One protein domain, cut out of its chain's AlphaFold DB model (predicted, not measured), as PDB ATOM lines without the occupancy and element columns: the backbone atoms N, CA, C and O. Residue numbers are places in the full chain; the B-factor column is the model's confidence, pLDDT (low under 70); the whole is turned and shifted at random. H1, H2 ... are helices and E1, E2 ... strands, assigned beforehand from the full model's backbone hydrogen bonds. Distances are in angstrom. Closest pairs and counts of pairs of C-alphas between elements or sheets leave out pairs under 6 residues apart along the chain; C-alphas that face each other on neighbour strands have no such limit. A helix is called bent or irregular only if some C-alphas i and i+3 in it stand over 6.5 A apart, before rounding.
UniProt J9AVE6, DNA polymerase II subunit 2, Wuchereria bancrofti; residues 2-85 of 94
ATOM      1  N   PHE A   2     211.472 195.148 174.867       89.00
ATOM      2  CA  PHE A   2     212.579 194.495 174.145       89.00
ATOM      3  C   PHE A   2     212.723 194.904 172.663       89.00
ATOM      4  O   PHE A   2     213.766 195.429 172.284       89.00
ATOM      5  N   CYS A   3     211.670 194.749 171.846       91.44
ATOM      6  CA  CYS A   3     211.728 195.091 170.416       91.44
ATOM      7  C   CYS A   3     212.080 196.566 170.173       91.44
ATOM      8  O   CYS A   3     212.834 196.877 169.261       91.44
ATOM      9  N   HIS A   4     211.596 197.469 171.032       92.25
ATOM     10  CA  HIS A   4     211.931 198.892 170.958       92.25
ATOM     11  C   HIS A   4     213.423 199.139 171.213       92.25
ATOM     12  O   HIS A   4     214.036 199.938 170.510       92.25
ATOM     13  N   THR A   5     214.028 198.453 172.188       93.19
ATOM     14  CA  THR A   5     215.469 198.565 172.459       93.19
ATOM     15  C   THR A   5     216.296 198.080 171.273       93.19
ATOM     16  O   THR A   5     217.187 198.798 170.830       93.19
ATOM     17  N   ILE A   6     215.977 196.902 170.725       92.38
ATOM     18  CA  ILE A   6     216.684 196.339 169.564       92.38
ATOM     19  C   ILE A   6     216.572 197.271 168.354       92.38
ATOM     20  O   ILE A   6     217.577 197.557 167.706       92.38
ATOM     21  N   ALA A   7     215.375 197.798 168.093       93.12
ATOM     22  CA  ALA A   7     215.153 198.724 166.993       93.12
ATOM     23  C   ALA A   7     215.891 200.059 167.173       93.12
ATOM     24  O   ALA A   7     216.485 200.559 166.225       93.12
ATOM     25  N   SER A   8     215.893 200.609 168.391       93.19
ATOM     26  CA  SER A   8     216.537 201.899 168.684       93.19
ATOM     27  C   SER A   8     218.061 201.814 168.642       93.19
ATOM     28  O   SER A   8     218.714 202.752 168.195       93.19
ATOM     29  N   VAL A   9     218.639 200.712 169.132       93.94
ATOM     30  CA  VAL A   9     220.094 200.509 169.094       93.94
ATOM     31  C   VAL A   9     220.552 200.090 167.696       93.94
ATOM     32  O   VAL A   9     221.681 200.383 167.312       93.94
ATOM     33  N   GLY A  10     219.694 199.414 166.928       93.75
ATOM     34  CA  GLY A  10     220.035 198.943 165.589       93.75
ATOM     35  C   GLY A  10     221.093 197.838 165.602       93.75
ATOM     36  O   GLY A  10     221.860 197.720 164.652       93.75
ATOM     37  N   HIS A  11     221.158 197.031 166.666       94.69
ATOM     38  CA  HIS A  11     222.112 195.928 166.800       94.69
ATOM     39  C   HIS A  11     221.459 194.725 167.493       94.69
ATOM     40  O   HIS A  11     220.756 194.895 168.490       94.69
ATOM     41  N   LEU A  12     221.703 193.510 166.992       93.25
ATOM     42  CA  LEU A  12     221.162 192.266 167.562       93.25
ATOM     43  C   LEU A  12     221.777 191.912 168.921       93.25
ATOM     44  O   LEU A  12     221.122 191.274 169.739       93.25
ATOM     45  N   SER A  13     223.018 192.337 169.172       93.31
ATOM     46  CA  SER A  13     223.693 192.145 170.459       93.31
ATOM     47  C   SER A  13     224.158 193.481 171.043       93.31
ATOM     48  O   SER A  13     225.322 193.854 170.902       93.31
ATOM     49  N   PRO A  14     223.259 194.272 171.655       91.56
ATOM     50  CA  PRO A  14     223.595 195.562 172.253       91.56
ATOM     51  C   PRO A  14     224.121 195.382 173.687       91.56
ATOM     52  O   PRO A  14     223.687 196.059 174.618       91.56
ATOM     53  N   LEU A  15     225.001 194.401 173.890       92.75
ATOM     54  CA  LEU A  15     225.506 193.999 175.199       92.75
ATOM     55  C   LEU A  15     227.037 194.063 175.216       92.75
ATOM     56  O   LEU A  15     227.676 193.874 174.182       92.75
ATOM     57  N   PRO A  16     227.659 194.288 176.385       94.12
ATOM     58  CA  PRO A  16     229.106 194.195 176.511       94.12
ATOM     59  C   PRO A  16     229.644 192.822 176.076       94.12
ATOM     60  O   PRO A  16     229.044 191.788 176.381       94.12
ATOM     61  N   LEU A  17     230.841 192.804 175.480       94.25
ATOM     62  CA  LEU A  17     231.489 191.587 174.964       94.25
ATOM     63  C   LEU A  17     231.705 190.484 176.014       94.25
ATOM     64  O   LEU A  17     231.806 189.315 175.662       94.25
ATOM     65  N   HIS A  18     231.773 190.834 177.302       95.50
ATOM     66  CA  HIS A  18     231.898 189.851 178.383       95.50
ATOM     67  C   HIS A  18     230.585 189.102 178.680       95.50
ATOM     68  O   HIS A  18     230.622 188.067 179.338       95.50
ATOM     69  N   ILE A  19     229.439 189.614 178.212       96.44
ATOM     70  CA  ILE A  19     228.112 188.988 178.336       96.44
ATOM     71  C   ILE A  19     227.724 188.317 177.019       96.44
ATOM     72  O   ILE A  19     227.267 187.176 177.017       96.44
ATOM     73  N   SER A  20     227.913 189.020 175.899       94.44
ATOM     74  CA  SER A  20     227.649 188.507 174.556       94.44
ATOM     75  C   SER A  20     228.892 188.688 173.684       94.44
ATOM     76  O   SER A  20     229.097 189.757 173.108       94.44
ATOM     77  N   PRO A  21     229.769 187.673 173.626       95.56
ATOM     78  CA  PRO A  21     230.962 187.729 172.798       95.56
ATOM     79  C   PRO A  21     230.595 187.799 171.315       95.56
ATOM     80  O   PRO A  21     229.872 186.944 170.804       95.56
ATOM     81  N   VAL A  22     231.142 188.791 170.618       95.75
ATOM     82  CA  VAL A  22     231.009 188.963 169.169       95.75
ATOM     83  C   VAL A  22     232.400 188.926 168.549       95.75
ATOM     84  O   VAL A  22     233.340 189.546 169.050       95.75
ATOM     85  N   ILE A  23     232.541 188.177 167.457       96.00
ATOM     86  CA  ILE A  23     233.764 188.165 166.652       96.00
ATOM     87  C   ILE A  23     233.885 189.535 165.987       96.00
ATOM     88  O   ILE A  23     233.021 189.910 165.203       96.00
ATOM     89  N   TRP A  24     234.962 190.272 166.264       94.06
ATOM     90  CA  TRP A  24     235.111 191.665 165.818       94.06
ATOM     91  C   TRP A  24     235.017 191.831 164.301       94.06
ATOM     92  O   TRP A  24     234.442 192.801 163.820       94.06
ATOM     93  N   GLN A  25     235.530 190.866 163.533       97.12
ATOM     94  CA  GLN A  25     235.445 190.886 162.070       97.12
ATOM     95  C   GLN A  25     234.013 190.697 161.544       97.12
ATOM     96  O   GLN A  25     233.769 190.940 160.365       97.12
ATOM     97  N   MET A  26     233.086 190.231 162.385       95.19
ATOM     98  CA  MET A  26     231.702 189.928 162.023       95.19
ATOM     99  C   MET A  26     230.671 190.824 162.727       95.19
ATOM    100  O   MET A  26     229.472 190.587 162.598       95.19
ATOM    101  N   ASP A  27     231.108 191.865 163.437       94.88
ATOM    102  CA  ASP A  27     230.217 192.767 164.179       94.88
ATOM    103  C   ASP A  27     229.176 193.440 163.263       94.88
ATOM    104  O   ASP A  27     227.982 193.467 163.556       94.88
ATOM    105  N   SER A  28     229.588 193.835 162.055       94.44
ATOM    106  CA  SER A  28     228.698 194.456 161.067       94.44
ATOM    107  C   SER A  28     227.522 193.573 160.633       94.44
ATOM    108  O   SER A  28     226.502 194.103 160.204       94.44
ATOM    109  N   TYR A  29     227.625 192.241 160.735       94.81
ATOM    110  CA  TYR A  29     226.526 191.331 160.371       94.81
ATOM    111  C   TYR A  29     225.399 191.315 161.409       94.81
ATOM    112  O   TYR A  29     224.305 190.841 161.113       94.81
ATOM    113  N   LEU A  30     225.654 191.817 162.618       94.88
ATOM    114  CA  LEU A  30     224.657 191.927 163.682       94.88
ATOM    115  C   LEU A  30     223.938 193.282 163.676       94.88
ATOM    116  O   LEU A  30     223.036 193.501 164.487       94.88
ATOM    117  N   THR A  31     224.309 194.184 162.765       94.94
ATOM    118  CA  THR A  31     223.683 195.499 162.622       94.94
ATOM    119  C   THR A  31     222.320 195.379 161.935       94.94
ATOM    120  O   THR A  31     222.181 194.750 160.891       94.94
ATOM    121  N   LEU A  32     221.309 196.014 162.524       93.38
ATOM    122  CA  LEU A  32     219.921 196.079 162.052       93.38
ATOM    123  C   LEU A  32     219.575 197.454 161.466       93.38
ATOM    124  O   LEU A  32     218.414 197.849 161.470       93.38
ATOM    125  N   TYR A  33     220.576 198.213 161.024       92.56
ATOM    126  CA  TYR A  33     220.372 199.513 160.399       92.56
ATOM    127  C   TYR A  33     220.792 199.471 158.921       92.56
ATOM    128  O   TYR A  33     221.955 199.174 158.641       92.56
ATOM    129  N   PRO A  34     219.893 199.799 157.972       94.00
ATOM    130  CA  PRO A  34     218.484 200.165 158.165       94.00
ATOM    131  C   PRO A  34     217.633 198.992 158.680       94.00
ATOM    132  O   PRO A  34     217.971 197.831 158.453       94.00
ATOM    133  N   LEU A  35     216.526 199.307 159.361       93.56
ATOM    134  CA  LEU A  35     215.629 198.283 159.894       93.56
ATOM    135  C   LEU A  35     214.997 197.458 158.759       93.56
ATOM    136  O   LEU A  35     214.494 198.043 157.796       93.56
ATOM    137  N   PRO A  36     215.008 196.115 158.851       94.75
ATOM    138  CA  PRO A  36     214.407 195.252 157.839       94.75
ATOM    139  C   PRO A  36     212.878 195.208 157.974       94.75
ATOM    140  O   PRO A  36     212.314 195.660 158.965       94.75
ATOM    141  N   ASP A  37     212.186 194.602 157.008       94.69
ATOM    142  CA  ASP A  37     210.727 194.430 157.077       94.69
ATOM    143  C   ASP A  37     210.293 193.397 158.139       94.69
ATOM    144  O   ASP A  37     209.199 193.498 158.694       94.69
ATOM    145  N   LEU A  38     211.149 192.411 158.434       95.44
ATOM    146  CA  LEU A  38     210.913 191.335 159.400       95.44
ATOM    147  C   LEU A  38     212.204 191.009 160.167       95.44
ATOM    148  O   LEU A  38     213.257 190.807 159.564       95.44
ATOM    149  N   VAL A  39     212.097 190.878 161.488       95.56
ATOM    150  CA  VAL A  39     213.139 190.386 162.394       95.56
ATOM    151  C   VAL A  39     212.592 189.179 163.154       95.56
ATOM    152  O   VAL A  39     211.640 189.297 163.926       95.56
ATOM    153  N   VAL A  40     213.216 188.016 162.955       95.69
ATOM    154  CA  VAL A  40     212.871 186.773 163.660       95.69
ATOM    155  C   VAL A  40     213.868 186.549 164.795       95.69
ATOM    156  O   VAL A  40     215.031 186.231 164.560       95.69
ATOM    157  N   ILE A  41     213.408 186.711 166.031       93.50
ATOM    158  CA  ILE A  41     214.183 186.527 167.259       93.50
ATOM    159  C   ILE A  41     213.756 185.193 167.864       93.50
ATOM    160  O   ILE A  41     212.856 185.144 168.691       93.50
ATOM    161  N   ALA A  42     214.362 184.102 167.399       92.81
ATOM    162  CA  ALA A  42     214.050 182.744 167.839       92.81
ATOM    163  C   ALA A  42     214.708 182.423 169.193       92.81
ATOM    164  O   ALA A  42     215.715 181.717 169.253       92.81
ATOM    165  N   ASP A  43     214.152 182.966 170.277       90.06
ATOM    166  CA  ASP A  43     214.631 182.731 171.643       90.06
ATOM    167  C   ASP A  43     213.697 181.772 172.410       90.06
ATOM    168  O   ASP A  43     212.559 181.506 172.025       90.06
ATOM    169  N   LYS A  44     214.170 181.243 173.540       88.62
ATOM    170  CA  LYS A  44     213.438 180.341 174.442       88.62
ATOM    171  C   LYS A  44     212.324 181.023 175.242       88.62
ATOM    172  O   LYS A  44     211.633 180.339 175.995       88.62
ATOM    173  N   PHE A  45     212.223 182.350 175.178       89.06
ATOM    174  CA  PHE A  45     211.177 183.104 175.863       89.06
ATOM    175  C   PHE A  45     209.810 182.868 175.215       89.06
ATOM    176  O   PHE A  45     209.700 182.244 174.161       89.06
ATOM    177  N   GLU A  46     208.770 183.378 175.872       88.62
ATOM    178  CA  GLU A  46     207.401 183.326 175.374       88.62
ATOM    179  C   GLU A  46     207.304 183.888 173.951       88.62
ATOM    180  O   GLU A  46     207.999 184.844 173.576       88.62
ATOM    181  N   HIS A  47     206.456 183.250 173.148       90.81
ATOM    182  CA  HIS A  47     206.247 183.645 171.770       90.81
ATOM    183  C   HIS A  47     205.650 185.056 171.713       90.81
ATOM    184  O   HIS A  47     204.788 185.425 172.513       90.81
ATOM    185  N   PHE A  48     206.080 185.861 170.750       91.50
ATOM    186  CA  PHE A  48     205.503 187.186 170.562       91.50
ATOM    187  C   PHE A  48     205.483 187.585 169.099       91.50
ATOM    188  O   PHE A  48     206.310 187.170 168.289       91.50
ATOM    189  N   HIS A  49     204.551 188.473 168.794       92.44
ATOM    190  CA  HIS A  49     204.451 189.171 167.530       92.44
ATOM    191  C   HIS A  49     204.235 190.649 167.850       92.44
ATOM    192  O   HIS A  49     203.297 191.008 168.567       92.44
ATOM    193  N   TYR A  50     205.130 191.501 167.363       92.94
ATOM    194  CA  TYR A  50     205.108 192.927 167.644       92.94
ATOM    195  C   TYR A  50     205.514 193.719 166.410       92.94
ATOM    196  O   TYR A  50     206.596 193.522 165.868       92.94
ATOM    197  N   GLN A  51     204.665 194.649 165.990       93.56
ATOM    198  CA  GLN A  51     204.981 195.561 164.902       93.56
ATOM    199  C   GLN A  51     205.491 196.883 165.471       93.56
ATOM    200  O   GLN A  51     204.826 197.503 166.305       93.56
ATOM    201  N   LEU A  52     206.662 197.313 165.007       92.44
ATOM    202  CA  LEU A  52     207.223 198.625 165.302       92.44
ATOM    203  C   LEU A  52     207.505 199.335 163.984       92.44
ATOM    204  O   LEU A  52     208.313 198.861 163.189       92.44
ATOM    205  N   GLU A  53     206.832 200.462 163.760       87.00
ATOM    206  CA  GLU A  53     206.874 201.180 162.483       87.00
ATOM    207  C   GLU A  53     206.567 200.225 161.308       87.00
ATOM    208  O   GLU A  53     205.475 199.647 161.239       87.00
ATOM    209  N   ASN A  54     207.537 200.020 160.414       90.88
ATOM    210  CA  ASN A  54     207.426 199.162 159.234       90.88
ATOM    211  C   ASN A  54     208.104 197.793 159.421       90.88
ATOM    212  O   ASN A  54     208.123 196.987 158.485       90.88
ATOM    213  N   THR A  55     208.632 197.520 160.614       94.19
ATOM    214  CA  THR A  55     209.351 196.289 160.939       94.19
ATOM    215  C   THR A  55     208.506 195.392 161.823       94.19
ATOM    216  O   THR A  55     208.035 195.780 162.897       94.19
ATOM    217  N   LEU A  56     208.356 194.149 161.385       95.50
ATOM    218  CA  LEU A  56     207.710 193.113 162.162       95.50
ATOM    219  C   LEU A  56     208.746 192.367 163.002       95.50
ATOM    220  O   LEU A  56     209.699 191.814 162.468       95.50
ATOM    221  N   PHE A  57     208.563 192.329 164.315       95.31
ATOM    222  CA  PHE A  57     209.383 191.548 165.232       95.31
ATOM    223  C   PHE A  57     208.603 190.324 165.681       95.31
ATOM    224  O   PHE A  57     207.507 190.448 166.232       95.31
ATOM    225  N   VAL A  58     209.183 189.145 165.490       95.69
ATOM    226  CA  VAL A  58     208.547 187.891 165.885       95.69
ATOM    227  C   VAL A  58     209.491 187.007 166.674       95.69
ATOM    228  O   VAL A  58     210.667 186.893 166.342       95.69
ATOM    229  N   ASN A  59     208.956 186.352 167.696       94.69
ATOM    230  CA  ASN A  59     209.591 185.234 168.369       94.69
ATOM    231  C   ASN A  59     208.656 184.025 168.278       94.69
ATOM    232  O   ASN A  59     207.601 184.052 168.915       94.69
ATOM    233  N   PRO A  60     209.022 182.969 167.529       93.19
ATOM    234  CA  PRO A  60     208.238 181.737 167.485       93.19
ATOM    235  C   PRO A  60     208.230 180.981 168.824       93.19
ATOM    236  O   PRO A  60     207.368 180.135 169.041       93.19
ATOM    237  N   GLY A  61     209.163 181.284 169.731       91.31
ATOM    238  CA  GLY A  61     209.348 180.545 170.972       91.31
ATOM    239  C   GLY A  61     210.007 179.182 170.745       91.31
ATOM    240  O   GLY A  61     210.520 178.857 169.670       91.31
ATOM    241  N   SER A  62     210.022 178.360 171.793       90.75
ATOM    242  CA  SER A  62     210.643 177.038 171.739       90.75
ATOM    243  C   SER A  62     209.690 176.001 171.148       90.75
ATOM    244  O   SER A  62     208.759 175.562 171.816       90.75
ATOM    245  N   PHE A  63     210.001 175.513 169.946       90.00
ATOM    246  CA  PHE A  63     209.209 174.490 169.248       90.00
ATOM    247  C   PHE A  63     208.846 173.282 170.134       90.00
ATOM    248  O   PHE A  63     207.690 172.889 170.226       90.00
ATOM    249  N   ALA A  64     209.820 172.726 170.862       88.19
ATOM    250  CA  ALA A  64     209.613 171.539 171.696       88.19
ATOM    251  C   ALA A  64     208.858 171.802 173.014       88.19
ATOM    252  O   ALA A  64     208.411 170.853 173.651       88.19
ATOM    253  N   ARG A  65     208.774 173.059 173.473       85.88
ATOM    254  CA  ARG A  65     208.130 173.419 174.753       85.88
ATOM    255  C   ARG A  65     206.779 174.101 174.573       85.88
ATOM    256  O   ARG A  65     206.117 174.377 175.566       85.88
ATOM    257  N   THR A  66     206.412 174.407 173.338       82.25
ATOM    258  CA  THR A  66     205.214 175.166 172.995       82.25
ATOM    259  C   THR A  66     204.397 174.364 171.986       82.25
ATOM    260  O   THR A  66     204.119 174.864 170.909       82.25
ATOM    261  N   ASP A  67     204.095 173.097 172.293       85.25
ATOM    262  CA  ASP A  67     203.177 172.240 171.518       85.25
ATOM    263  C   ASP A  67     203.441 172.230 170.003       85.25
ATOM    264  O   ASP A  67     202.538 172.340 169.173       85.25
ATOM    265  N   LEU A  68     204.728 172.158 169.636       88.50
ATOM    266  CA  LEU A  68     205.180 172.161 168.244       88.50
ATOM    267  C   LEU A  68     204.677 173.384 167.454       88.50
ATOM    268  O   LEU A  68     204.420 173.294 166.252       88.50
ATOM    269  N   ASN A  69     204.539 174.530 168.128       89.56
ATOM    270  CA  ASN A  69     204.146 175.787 167.512       89.56
ATOM    271  C   ASN A  69     205.283 176.369 166.675       89.56
ATOM    272  O   ASN A  69     206.444 176.420 167.091       89.56
ATOM    273  N   PHE A  70     204.930 176.855 165.493       91.88
ATOM    274  CA  PHE A  70     205.827 177.514 164.559       91.88
ATOM    275  C   PHE A  70     205.107 178.662 163.860       91.88
ATOM    276  O   PHE A  70     203.882 178.753 163.854       91.88
ATOM    277  N   TYR A  71     205.886 179.588 163.309       94.19
ATOM    278  CA  TYR A  71     205.360 180.784 162.664       94.19
ATOM    279  C   TYR A  71     205.544 180.665 161.151       94.19
ATOM    280  O   TYR A  71     206.604 180.243 160.683       94.19
ATOM    281  N   VAL A  72     204.528 181.069 160.395       95.25
ATOM    282  CA  VAL A  72     204.560 181.150 158.932       95.25
ATOM    283  C   VAL A  72     204.489 182.616 158.536       95.25
ATOM    284  O   VAL A  72     203.542 183.311 158.889       95.25
ATOM    285  N   TYR A  73     205.498 183.097 157.814       95.69
ATOM    286  CA  TYR A  73     205.510 184.450 157.263       95.69
ATOM    287  C   TYR A  73     205.117 184.424 155.788       95.69
ATOM    288  O   TYR A  73     205.706 183.672 155.010       95.69
ATOM    289  N   TYR A  74     204.171 185.278 155.403       95.88
ATOM    290  CA  TYR A  74     203.738 185.476 154.022       95.88
ATOM    291  C   TYR A  74     204.347 186.775 153.473       95.88
ATOM    292  O   TYR A  74     203.789 187.849 153.704       95.88
ATOM    293  N   PRO A  75     205.454 186.730 152.702       94.19
ATOM    294  CA  PRO A  75     206.184 187.939 152.312       94.19
ATOM    295  C   PRO A  75     205.362 188.913 151.466       94.19
ATOM    296  O   PRO A  75     205.505 190.122 151.608       94.19
ATOM    297  N   ALA A  76     204.473 188.392 150.616       95.12
ATOM    298  CA  ALA A  76     203.600 189.206 149.771       95.12
ATOM    299  C   ALA A  76     202.572 190.017 150.578       95.12
ATOM    300  O   ALA A  76     202.177 191.100 150.159       95.12
ATOM    301  N   LEU A  77     202.145 189.488 151.728       94.12
ATOM    302  CA  LEU A  77     201.143 190.104 152.599       94.12
ATOM    303  C   LEU A  77     201.778 190.824 153.793       94.12
ATOM    304  O   LEU A  77     201.115 191.624 154.443       94.12
ATOM    305  N   ARG A  78     203.060 190.550 154.073       92.38
ATOM    306  CA  ARG A  78     203.784 190.988 155.275       92.38
ATOM    307  C   ARG A  78     203.071 190.575 156.570       92.38
ATOM    308  O   ARG A  78     203.139 191.277 157.573       92.38
ATOM    309  N   THR A  79     202.396 189.426 156.542       92.88
ATOM    310  CA  THR A  79     201.646 188.868 157.672       92.88
ATOM    311  C   THR A  79     202.328 187.628 158.227       92.88
ATOM    312  O   THR A  79     203.019 186.904 157.508       92.88
ATOM    313  N   VAL A  80     202.125 187.387 159.521       93.94
ATOM    314  CA  VAL A  80     202.606 186.194 160.217       93.94
ATOM    315  C   VAL A  80     201.420 185.449 160.802       93.94
ATOM    316  O   VAL A  80     200.567 186.051 161.451       93.94
ATOM    317  N   GLU A  81     201.396 184.141 160.590       93.75
ATOM    318  CA  GLU A  81     200.410 183.225 161.152       93.75
ATOM    319  C   GLU A  81     201.092 182.248 162.109       93.75
ATOM    320  O   GLU A  81     202.236 181.837 161.895       93.75
ATOM    321  N   VAL A  82     200.390 181.891 163.184       91.62
ATOM    322  CA  VAL A  82     200.848 180.895 164.156       91.62
ATOM    323  C   VAL A  82     200.212 179.560 163.801       91.62
ATOM    324  O   VAL A  82     198.990 179.460 163.690       91.62
ATOM    325  N   CYS A  83     201.039 178.536 163.635       89.88
ATOM    326  CA  CYS A  83     200.620 177.183 163.304       89.88
ATOM    327  C   CYS A  83     201.135 176.202 164.362       89.88
ATOM    328  O   CYS A  83     202.185 176.428 164.956       89.88
ATOM    329  N   SER A  84     200.417 175.098 164.561       89.38
ATOM    330  CA  SER A  84     200.854 173.968 165.388       89.38
ATOM    331  C   SER A  84     200.955 172.718 164.521       89.38
ATOM    332  O   SER A  84     200.168 172.544 163.587       89.38
ATOM    333  N   ALA A  85     201.932 171.859 164.810       82.75
ATOM    334  CA  ALA A  85     202.110 170.582 164.122       82.75
ATOM    335  C   ALA A  85     201.366 169.406 164.791       82.75
ATOM    336  O   ALA A  85     201.540 168.260 164.366       82.75
TER     337      ALA A  85
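What this domain is: This is residues 2 to 85 of the 94 residues of the protein "DNA polymerase II subunit 2" of Wuchereria bancrofti (UniProt J9AVE6). A small sheet, E1 E3 E2, stands in the middle, with the short helix H1 over one face and the hairpin of E4 and E5 over the opposite face, loosely and partly face to face with it. Beyond H1, helix H2 and the long link of residues 10 to 23 make the far end, where residues 15 to 20 stick out. The printed part has 84 residues, two named helices and then five named strands, in the order H1 H2 E1 E2 E3 E4 E5; the three-stranded sheet is mixed, the two-stranded one antiparallel. The class is mixed, helices and strands, with under half of the residues in named elements. The whole is only just compact, close to loose, with a radius of gyration of the C-alphas of 14.1 A and spans of 39 by 29 by 21 A.

Where its parts are: E1 is residues 38 to 40, 6.5 A; E3 is 55 to 59, 13.3 A; E2 is 48 to 52, 12.7 A. E4 is residues 69 to 74, 16.6 A, and E5 is 79 to 84, 16.8 A, ending at C-alpha 84 (200.854, 173.968, 165.388). H1 is residues 2 to 9, 10.9 A, from C-alpha 2 (212.579, 194.495, 174.145). H2 is residues 24 to 30, 10.7 A, and irregular: C-alphas 25 and 28 are 7.7 A apart.

How they stand to each other: Inner strand E3 is parallel to E1, with N 39 and O 56 at 2.8 A, and antiparallel to E2, its hairpin partner, with N 50 and O 57 at 2.8 A. H1 is on this sheet at a height of 10.0 A, over E3, slantwise at 36 degrees on the local plane; its closest C-alphas to E3 are Cys 3 and Phe 57, 6.7 A. In the hairpin E4 and E5, N 72 and O 81 are 2.8 A apart. E2 and E5 are only just apart, closest 8.1 A. H2 is not on the sheet. In H1 every O i to N i+4 pair is within hydrogen-bond range; in H2, 0 of 3, but 3 of 4 O i to N i+3 pairs.

The domain as a whole: The C-alphas farthest apart, His 18 and Ala 76, are 40.2 A apart. The printed part has no cut; the link H1 to H2 is long. Mean pLDDT of the printed part is 92.7, and no printed residue is under 70.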